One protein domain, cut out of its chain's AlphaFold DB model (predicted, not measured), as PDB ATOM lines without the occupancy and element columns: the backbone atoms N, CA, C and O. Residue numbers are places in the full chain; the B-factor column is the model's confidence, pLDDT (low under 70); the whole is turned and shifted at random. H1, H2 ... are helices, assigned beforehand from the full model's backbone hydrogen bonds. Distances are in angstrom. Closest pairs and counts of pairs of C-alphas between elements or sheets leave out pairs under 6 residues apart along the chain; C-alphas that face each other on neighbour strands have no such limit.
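Overview. This is residues 46 to 111 of the 283 residues of the protein "DUF1311 domain-containing protein" of Pseudoalteromonas piscicida (UniProt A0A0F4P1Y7). Three helices, H1, H2 and H3, stand side by side as a small bundle, their centres making a triangle and their directions running the same way at tilts of 30 to 36 degrees. Two long looped links, residues 59 to 72 and residues 83 to 96, lead back from the end of one helix to the beginning of the next, and the two C-alphas farthest apart, those of Ser 64 and Asp 90, lie in these two links. The helix contacts are few: H1 touches H2, while H3 is near both without clearly touching either. The printed part has 66 residues, with three named helices in the order H1, H2, H3 and no named strand, and its class is all helix. The whole is compact, with a radius of gyration of the C-alphas of 11.1 A, and elongated, with spans of 34 by 22 by 20 A.

Along the chain. H1 is residues 48 to 58, beginning at C-alpha 48 at (22.403, 11.189, 62.034) and measuring 15.4 A from first to last C-alpha. H2 is residues 73 to 82, 14.3 A long, beginning at C-alpha 73 at (30.571, 22.050, 65.874). H3 is residues 97 to 111, the longest helix at 15 residues and 20.9 A, and it ends at C-alpha 111 at (10.179, 20.267, 75.807).

Arrangement. H1 and H2 touch, with their closest C-alphas, those of Leu 58 and Lys 82, 6.9 A apart. Their lines stand at a steep tilt of 36 degrees, only just past shallow, and they run the same way. H1 and H3 are close but not clearly touching; their closest C-alphas are those of Val 54 and Leu 107, 7.9 A apart. They run the same way at a shallow tilt of 30 degrees. H2 and H3 are also close but not clearly touching, with the closest C-alphas, those of Glu 80 and Ile 103, 7.7 A apart. They run the same way at a shallow tilt of 32 degrees. In H1, H2 and H3 every O i to N i+4 pair is within hydrogen-bond range.

Size, cuts and confidence. The C-alphas of Ser 64 and Asp 90 are 33.8 A apart, and the first and last printed C-alphas, those of Cys 46 and Thr 111, are 18.9 A apart. The printed part has no cut. The link from H1 to H2 and the link from H2 to H3 are both long, with 14 residues each. The mean pLDDT of the printed part is 88.4, and the model's confidence is low, under 70, at residues 63 to 66.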
ATOM      1  N   CYS A  46      23.953   9.447  69.211       85.44
ATOM      2  CA  CYS A  46      24.648  10.548  68.511       85.44
ATOM      3  C   CYS A  46      24.541  10.371  66.972       85.44
ATOM      4  O   CYS A  46      25.170  11.117  66.231       85.44
ATOM      5  N   GLY A  47      23.835   9.353  66.456       89.31
ATOM      6  CA  GLY A  47      23.726   9.114  65.009       89.31
ATOM      7  C   GLY A  47      22.966  10.209  64.248       89.31
ATOM      8  O   GLY A  47      22.275  11.026  64.848       89.31
ATOM      9  N   GLU A  48      23.045  10.193  62.915       90.00
ATOM     10  CA  GLU A  48      22.403  11.189  62.034       90.00
ATOM     11  C   GLU A  48      20.903  11.355  62.320       90.00
ATOM     12  O   GLU A  48      20.433  12.477  62.475       90.00
ATOM     13  N   GLN A  49      20.169  10.249  62.503       89.00
ATOM     14  CA  GLN A  49      18.747  10.290  62.860       89.00
ATOM     15  C   GLN A  49      18.501  11.061  64.166       89.00
ATOM     16  O   GLN A  49      17.606  11.898  64.226       89.00
ATOM     17  N   TRP A  50      19.308  10.808  65.199       91.75
ATOM     18  CA  TRP A  50      19.208  11.531  66.466       91.75
ATOM     19  C   TRP A  50      19.483  13.027  66.270       91.75
ATOM     20  O   TRP A  50      18.769  13.861  66.817       91.75
ATOM     21  N   MET A  51      20.471  13.383  65.443       92.75
ATOM     22  CA  MET A  51      20.760  14.785  65.134       92.75
ATOM     23  C   MET A  51      19.573  15.454  64.438       92.75
ATOM     24  O   MET A  51      19.209  16.565  64.815       92.75
ATOM     25  N   THR A  52      18.946  14.780  63.468       89.81
ATOM     26  CA  THR A  52      17.735  15.273  62.798       89.81
ATOM     27  C   THR A  52      16.595  15.479  63.792       89.81
ATOM     28  O   THR A  52      15.963  16.527  63.775       89.81
ATOM     29  N   GLU A  53      16.367  14.536  64.709       89.19
ATOM     30  CA  GLU A  53      15.319  14.651  65.730       89.19
ATOM     31  C   GLU A  53      15.565  15.827  66.691       89.19
ATOM     32  O   GLU A  53      14.641  16.577  67.016       89.19
ATOM     33  N   VAL A  54      16.814  16.026  67.130       91.12
ATOM     34  CA  VAL A  54      17.201  17.190  67.943       91.12
ATOM     35  C   VAL A  54      16.992  18.489  67.162       91.12
ATOM     36  O   VAL A  54      16.481  19.467  67.721       91.12
ATOM     37  N   ASP A  55      17.359  18.503  65.880       90.00
ATOM     38  CA  ASP A  55      17.214  19.671  65.019       90.00
ATOM     39  C   ASP A  55      15.750  20.034  64.774       90.00
ATOM     40  O   ASP A  55      15.378  21.189  64.954       90.00
ATOM     41  N   ASP A  56      14.893  19.058  64.489       85.00
ATOM     42  CA  ASP A  56      13.458  19.269  64.291       85.00
ATOM     43  C   ASP A  56      12.783  19.842  65.552       85.00
ATOM     44  O   ASP A  56      11.826  20.618  65.471       85.00
ATOM     45  N   LEU A  57      13.289  19.501  66.743       85.38
ATOM     46  CA  LEU A  57      12.731  19.966  68.016       85.38
ATOM     47  C   LEU A  57      13.170  21.377  68.419       85.38
ATOM     48  O   LEU A  57      12.416  22.067  69.119       85.38
ATOM     49  N   LEU A  58      14.386  21.780  68.045       87.00
ATOM     50  CA  LEU A  58      14.996  23.052  68.449       87.00
ATOM     51  C   LEU A  58      15.089  24.069  67.302       87.00
ATOM     52  O   LEU A  58      15.197  25.270  67.570       87.00
ATOM     53  N   ILE A  59      14.994  23.607  66.056       82.75
ATOM     54  CA  ILE A  59      15.114  24.344  64.793       82.75
ATOM     55  C   ILE A  59      16.425  25.139  64.768       82.75
ATOM     56  O   ILE A  59      16.438  26.311  65.147       82.75
ATOM     57  N   SER A  60      17.558  24.526  64.396       82.50
ATOM     58  CA  SER A  60      18.863  25.223  64.426       82.50
ATOM     59  C   SER A  60      19.037  26.285  63.335       82.50
ATOM     60  O   SER A  60      19.816  27.220  63.527       82.50
ATOM     61  N   GLY A  61      18.302  26.166  62.227       77.38
ATOM     62  CA  GLY A  61      18.343  27.106  61.107       77.38
ATOM     63  C   GLY A  61      17.629  28.434  61.375       77.38
ATOM     64  O   GLY A  61      16.808  28.563  62.283       77.38
ATOM     65  N   ASP A  62      17.917  29.425  60.532       70.38
ATOM     66  CA  ASP A  62      17.328  30.770  60.605       70.38
ATOM     67  C   ASP A  62      16.004  30.919  59.827       70.38
ATOM     68  O   ASP A  62      15.449  32.013  59.715       70.38
ATOM     69  N   GLY A  63      15.501  29.820  59.252       61.66
ATOM     70  CA  GLY A  63      14.270  29.789  58.458       61.66
ATOM     71  C   GLY A  63      14.387  30.375  57.043       61.66
ATOM     72  O   GLY A  63      13.400  30.361  56.310       61.66
ATOM     73  N   SER A  64      15.571  30.840  56.629       68.75
ATOM     74  CA  SER A  64      15.846  31.433  55.306       68.75
ATOM     75  C   SER A  64      16.660  30.513  54.386       68.75
ATOM     76  O   SER A  64      17.112  30.935  53.325       68.75
ATOM     77  N   GLY A  65      16.833  29.246  54.776       62.34
ATOM     78  CA  GLY A  65      17.679  28.280  54.068       62.34
ATOM     79  C   GLY A  65      19.157  28.360  54.456       62.34
ATOM     80  O   GLY A  65      19.979  27.699  53.825       62.34
ATOM     81  N   HIS A  66      19.488  29.133  55.493       68.06
ATOM     82  CA  HIS A  66      20.804  29.158  56.110       68.06
ATOM     83  C   HIS A  66      20.735  28.520  57.503       68.06
ATOM     84  O   HIS A  66      19.793  28.704  58.276       68.06
ATOM     85  N   GLY A  67      21.738  27.713  57.815       76.75
ATOM     86  CA  GLY A  67      21.830  26.993  59.072       76.75
ATOM     87  C   GLY A  67      23.151  26.242  59.141       76.75
ATOM     88  O   GLY A  67      23.788  26.047  58.103       76.75
ATOM     89  N   PRO A  68      23.593  25.867  60.347       89.69
ATOM     90  CA  PRO A  68      24.791  25.063  60.493       89.69
ATOM     91  C   PRO A  68      24.573  23.671  59.888       89.69
ATOM     92  O   PRO A  68      23.471  23.126  59.955       89.69
ATOM     93  N   ASP A  69      25.633  23.072  59.343       91.06
ATOM     94  CA  ASP A  69      25.572  21.694  58.854       91.06
ATOM     95  C   ASP A  69      25.235  20.741  60.008       91.06
ATOM     96  O   ASP A  69      25.798  20.859  61.106       91.06
ATOM     97  N   LEU A  70      24.332  19.788  59.765       90.38
ATOM     98  CA  LEU A  70      23.859  18.852  60.782       90.38
ATOM     99  C   LEU A  70      25.040  18.097  61.415       90.38
ATOM    100  O   LEU A  70      25.882  17.535  60.717       90.38
ATOM    101  N   GLY A  71      25.124  18.113  62.748       89.81
ATOM    102  CA  GLY A  71      26.208  17.462  63.494       89.81
ATOM    103  C   GLY A  71      27.527  18.241  63.576       89.81
ATOM    104  O   GLY A  71      28.423  17.831  64.311       89.81
ATOM    105  N   SER A  72      27.667  19.373  62.877       93.06
ATOM    106  CA  SER A  72      28.868  20.216  62.947       93.06
ATOM    107  C   SER A  72      29.071  20.852  64.330       93.06
ATOM    108  O   SER A  72      28.139  20.989  65.122       93.06
ATOM    109  N   GLN A  73      30.289  21.328  64.622       93.00
ATOM    110  CA  GLN A  73      30.571  22.050  65.874       93.00
ATOM    111  C   GLN A  73      29.726  23.324  66.030       93.00
ATOM    112  O   GLN A  73      29.392  23.717  67.153       93.00
ATOM    113  N   GLU A  74      29.375  23.965  64.913       93.12
ATOM    114  CA  GLU A  74      28.469  25.111  64.891       93.12
ATOM    115  C   GLU A  74      27.057  24.683  65.287       93.12
ATOM    116  O   GLU A  74      26.481  25.278  66.200       93.12
ATOM    117  N   TRP A  75      26.548  23.597  64.692       94.75
ATOM    118  CA  TRP A  75      25.253  23.013  65.041       94.75
ATOM    119  C   TRP A  75      25.192  22.656  66.526       94.75
ATOM    120  O   TRP A  75      24.317  23.144  67.241       94.75
ATOM    121  N   GLN A  76      26.186  21.929  67.038       95.12
ATOM    122  CA  GLN A  76      26.280  21.568  68.457       95.12
ATOM    123  C   GLN A  76      26.260  22.810  69.366       95.12
ATOM    124  O   GLN A  76      25.587  22.830  70.397       95.12
ATOM    125  N   SER A  77      26.949  23.889  68.972       93.31
ATOM    126  CA  SER A  77      26.929  25.145  69.729       93.31
ATOM    127  C   SER A  77      25.576  25.858  69.696       93.31
ATOM    128  O   SER A  77      25.248  26.551  70.664       93.31
ATOM    129  N   VAL A  78      24.821  25.738  68.603       93.19
ATOM    130  CA  VAL A  78      23.457  26.272  68.490       93.19
ATOM    131  C   VAL A  78      22.499  25.471  69.370       93.19
ATOM    132  O   VAL A  78      21.706  26.080  70.089       93.19
ATOM    133  N   ILE A  79      22.614  24.139  69.391       94.56
ATOM    134  CA  ILE A  79      21.828  23.275  70.282       94.56
ATOM    135  C   ILE A  79      22.061  23.663  71.749       94.56
ATOM    136  O   ILE A  79      21.106  23.940  72.474       94.56
ATOM    137  N   GLU A  80      23.320  23.795  72.177       94.88
ATOM    138  CA  GLU A  80      23.646  24.236  73.541       94.88
ATOM    139  C   GLU A  80      23.108  25.634  73.871       94.88
ATOM    140  O   GLU A  80      22.682  25.897  74.998       94.88
ATOM    141  N   PHE A  81      23.146  26.556  72.905       91.75
ATOM    142  CA  PHE A  81      22.594  27.896  73.076       91.75
ATOM    143  C   PHE A  81      21.077  27.851  73.281       91.75
ATOM    144  O   PHE A  81      20.574  28.470  74.217       91.75
ATOM    145  N   LYS A  82      20.356  27.086  72.454       89.06
ATOM    146  CA  LYS A  82      18.895  26.953  72.532       89.06
ATOM    147  C   LYS A  82      18.432  26.256  73.808       89.06
ATOM    148  O   LYS A  82      17.410  26.636  74.367       89.06
ATOM    149  N   LEU A  83      19.210  25.296  74.300       91.62
ATOM    150  CA  LEU A  83      18.958  24.638  75.581       91.62
ATOM    151  C   LEU A  83      19.423  25.462  76.794       91.62
ATOM    152  O   LEU A  83      19.159  25.071  77.926       91.62
ATOM    153  N   GLY A  84      20.092  26.603  76.586       90.50
ATOM    154  CA  GLY A  84      20.560  27.476  77.667       90.50
ATOM    155  C   GLY A  84      21.739  26.917  78.473       90.50
ATOM    156  O   GLY A  84      22.022  27.412  79.560       90.50
ATOM    157  N   VAL A  85      22.442  25.912  77.942       93.38
ATOM    158  CA  VAL A  85      23.526  25.178  78.628       93.38
ATOM    159  C   VAL A  85      24.927  25.611  78.201       93.38
ATOM    160  O   VAL A  85      25.926  25.170  78.762       93.38
ATOM    161  N   ARG A  86      25.036  26.506  77.211       89.94
ATOM    162  CA  ARG A  86      26.327  26.930  76.641       89.94
ATOM    163  C   ARG A  86      27.331  27.409  77.703       89.94
ATOM    164  O   ARG A  86      28.526  27.140  77.576       89.94
ATOM    165  N   SER A  87      26.860  28.091  78.748       89.31
ATOM    166  CA  SER A  87      27.690  28.634  79.833       89.31
ATOM    167  C   SER A  87      28.055  27.626  80.928       89.31
ATOM    168  O   SER A  87      28.857  27.966  81.795       89.31
ATOM    169  N   TYR A  88      27.503  26.410  80.914       89.44
ATOM    170  CA  TYR A  88      27.749  25.425  81.966       89.44
ATOM    171  C   TYR A  88      29.155  24.841  81.795       89.44
ATOM    172  O   TYR A  88      29.578  24.523  80.679       89.44
ATOM    173  N   SER A  89      29.922  24.772  82.879       86.31
ATOM    174  CA  SER A  89      31.338  24.378  82.852       86.31
ATOM    175  C   SER A  89      31.563  22.871  82.996       86.31
ATOM    176  O   SER A  89      32.650  22.394  82.703       86.31
ATOM    177  N   ASP A  90      30.554  22.141  83.461       89.81
ATOM    178  CA  ASP A  90      30.548  20.701  83.741       89.81
ATOM    179  C   ASP A  90      29.999  19.855  82.577       89.81
ATOM    180  O   ASP A  90      29.843  18.642  82.709       89.81
ATOM    181  N   LYS A  91      29.720  20.479  81.427       93.38
ATOM    182  CA  LYS A  91      29.213  19.780  80.242       93.38
ATOM    183  C   LYS A  91      30.257  18.809  79.654       93.38
ATOM    184  O   LYS A  91      31.435  19.170  79.577       93.38
ATOM    185  N   PRO A  92      29.842  17.616  79.189       94.94
ATOM    186  CA  PRO A  92      30.729  16.697  78.481       94.94
ATOM    187  C   PRO A  92      31.274  17.280  77.168       94.94
ATOM    188  O   PRO A  92      30.706  18.215  76.597       94.94
ATOM    189  N   ASP A  93      32.366  16.702  76.664       92.44
ATOM    190  CA  ASP A  93      32.950  17.092  75.377       92.44
ATOM    191  C   ASP A  93      32.009  16.746  74.210       92.44
ATOM    192  O   ASP A  93      31.498  15.627  74.126       92.44
ATOM    193  N   ARG A  94      31.804  17.691  73.285       92.00
ATOM    194  CA  ARG A  94      30.836  17.586  72.179       92.00
ATOM    195  C   ARG A  94      31.097  16.440  71.195       92.00
ATOM    196  O   ARG A  94      30.218  16.104  70.408       92.00
ATOM    197  N   SER A  95      32.292  15.852  71.204       88.56
ATOM    198  CA  SER A  95      32.636  14.687  70.378       88.56
ATOM    199  C   SER A  95      32.261  13.342  71.017       88.56
ATOM    200  O   SER A  95      32.492  12.290  70.419       88.56
ATOM    201  N   THR A  96      31.685  13.349  72.225       90.56
ATOM    202  CA  THR A  96      31.415  12.143  73.022       90.56
ATOM    203  C   THR A  96      29.933  11.767  73.054       90.56
ATOM    204  O   THR A  96      29.052  12.620  72.967       90.56
ATOM    205  N   GLN A  97      29.645  10.479  73.275       90.88
ATOM    206  CA  GLN A  97      28.275  10.011  73.540       90.88
ATOM    207  C   GLN A  97      27.690  10.597  74.834       90.88
ATOM    208  O   GLN A  97      26.475  10.755  74.949       90.88
ATOM    209  N   ASP A  98      28.544  10.951  75.800       92.69
ATOM    210  CA  ASP A  98      28.124  11.619  77.034       92.69
ATOM    211  C   ASP A  98      27.465  12.967  76.745       92.69
ATOM    212  O   ASP A  98      26.471  13.306  77.386       92.69
ATOM    213  N   TRP A  99      27.956  13.704  75.746       94.75
ATOM    214  CA  TRP A  99      27.335  14.958  75.331       94.75
ATOM    215  C   TRP A  99      25.951  14.734  74.723       94.75
ATOM    216  O   TRP A  99      25.022  15.441  75.092       94.75
ATOM    217  N   CYS A 100      25.762  13.724  73.870       94.06
ATOM    218  CA  CYS A 100      24.435  13.438  73.314       94.06
ATOM    219  C   CYS A 100      23.422  13.098  74.416       94.06
ATOM    220  O   CYS A 100      22.371  13.729  74.479       94.06
ATOM    221  N   ARG A 101      23.797  12.241  75.378       92.62
ATOM    222  CA  ARG A 101      22.954  11.952  76.553       92.62
ATOM    223  C   ARG A 101      22.643  13.202  77.379       92.62
ATOM    224  O   ARG A 101      21.504  13.406  77.791       92.62
ATOM    225  N   TYR A 102      23.641  14.059  77.591       93.69
ATOM    226  CA  TYR A 102      23.466  15.342  78.269       93.69
ATOM    227  C   TYR A 102      22.462  16.248  77.534       93.69
ATOM    228  O   TYR A 102      21.607  16.872  78.168       93.69
ATOM    229  N   ILE A 103      22.524  16.295  76.200       94.69
ATOM    230  CA  ILE A 103      21.569  17.028  75.367       94.69
ATOM    231  C   ILE A 103      20.164  16.436  75.490       94.69
ATOM    232  O   ILE A 103      19.226  17.208  75.661       94.69
ATOM    233  N   ASP A 104      19.996  15.113  75.489       92.56
ATOM    234  CA  ASP A 104      18.677  14.481  75.637       92.56
ATOM    235  C   ASP A 104      18.007  14.820  76.971       92.56
ATOM    236  O   ASP A 104      16.811  15.127  77.019       92.56
ATOM    237  N   GLU A 105      18.772  14.821  78.064       91.31
ATOM    238  CA  GLU A 105      18.267  15.216  79.380       91.31
ATOM    239  C   GLU A 105      17.762  16.664  79.376       91.31
ATOM    240  O   GLU A 105      16.648  16.942  79.834       91.31
ATOM    241  N   HIS A 106      18.536  17.585  78.800       92.88
ATOM    242  CA  HIS A 106      18.167  18.999  78.724       92.88
ATOM    243  C   HIS A 106      17.035  19.252  77.730       92.88
ATOM    244  O   HIS A 106      16.152  20.066  77.998       92.88
ATOM    245  N   LEU A 107      16.997  18.523  76.618       91.12
ATOM    246  CA  LEU A 107      15.929  18.579  75.629       91.12
ATOM    247  C   LEU A 107      14.607  18.087  76.224       91.12
ATOM    248  O   LEU A 107      13.557  18.711  76.029       91.12
ATOM    249  N   LYS A 108      14.642  17.023  77.029       87.75
ATOM    250  CA  LYS A 108      13.475  16.547  77.778       87.75
ATOM    251  C   LYS A 108      12.950  17.620  78.729       87.75
ATOM    252  O   LYS A 108      11.747  17.855  78.764       87.75
ATOM    253  N   GLN A 109      13.822  18.313  79.461       86.19
ATOM    254  CA  GLN A 109      13.392  19.432  80.307       86.19
ATOM    255  C   GLN A 109      12.849  20.595  79.466       86.19
ATOM    256  O   GLN A 109      11.754  21.092  79.719       86.19
ATOM    257  N   HIS A 110      13.550  20.986  78.405       87.12
ATOM    258  CA  HIS A 110      13.146  22.072  77.518       87.12
ATOM    259  C   HIS A 110      11.753  21.835  76.906       87.12
ATOM    260  O   HIS A 110      10.903  22.729  76.915       87.12
ATOM    261  N   THR A 111      11.472  20.624  76.420       85.19
ATOM    262  CA  THR A 111      10.179  20.267  75.807       85.19
ATOM    263  C   THR A 111       9.012  20.251  76.800       85.19
ATOM    264  O   THR A 111       7.864  20.431  76.393       85.19
TER     265      THR A 111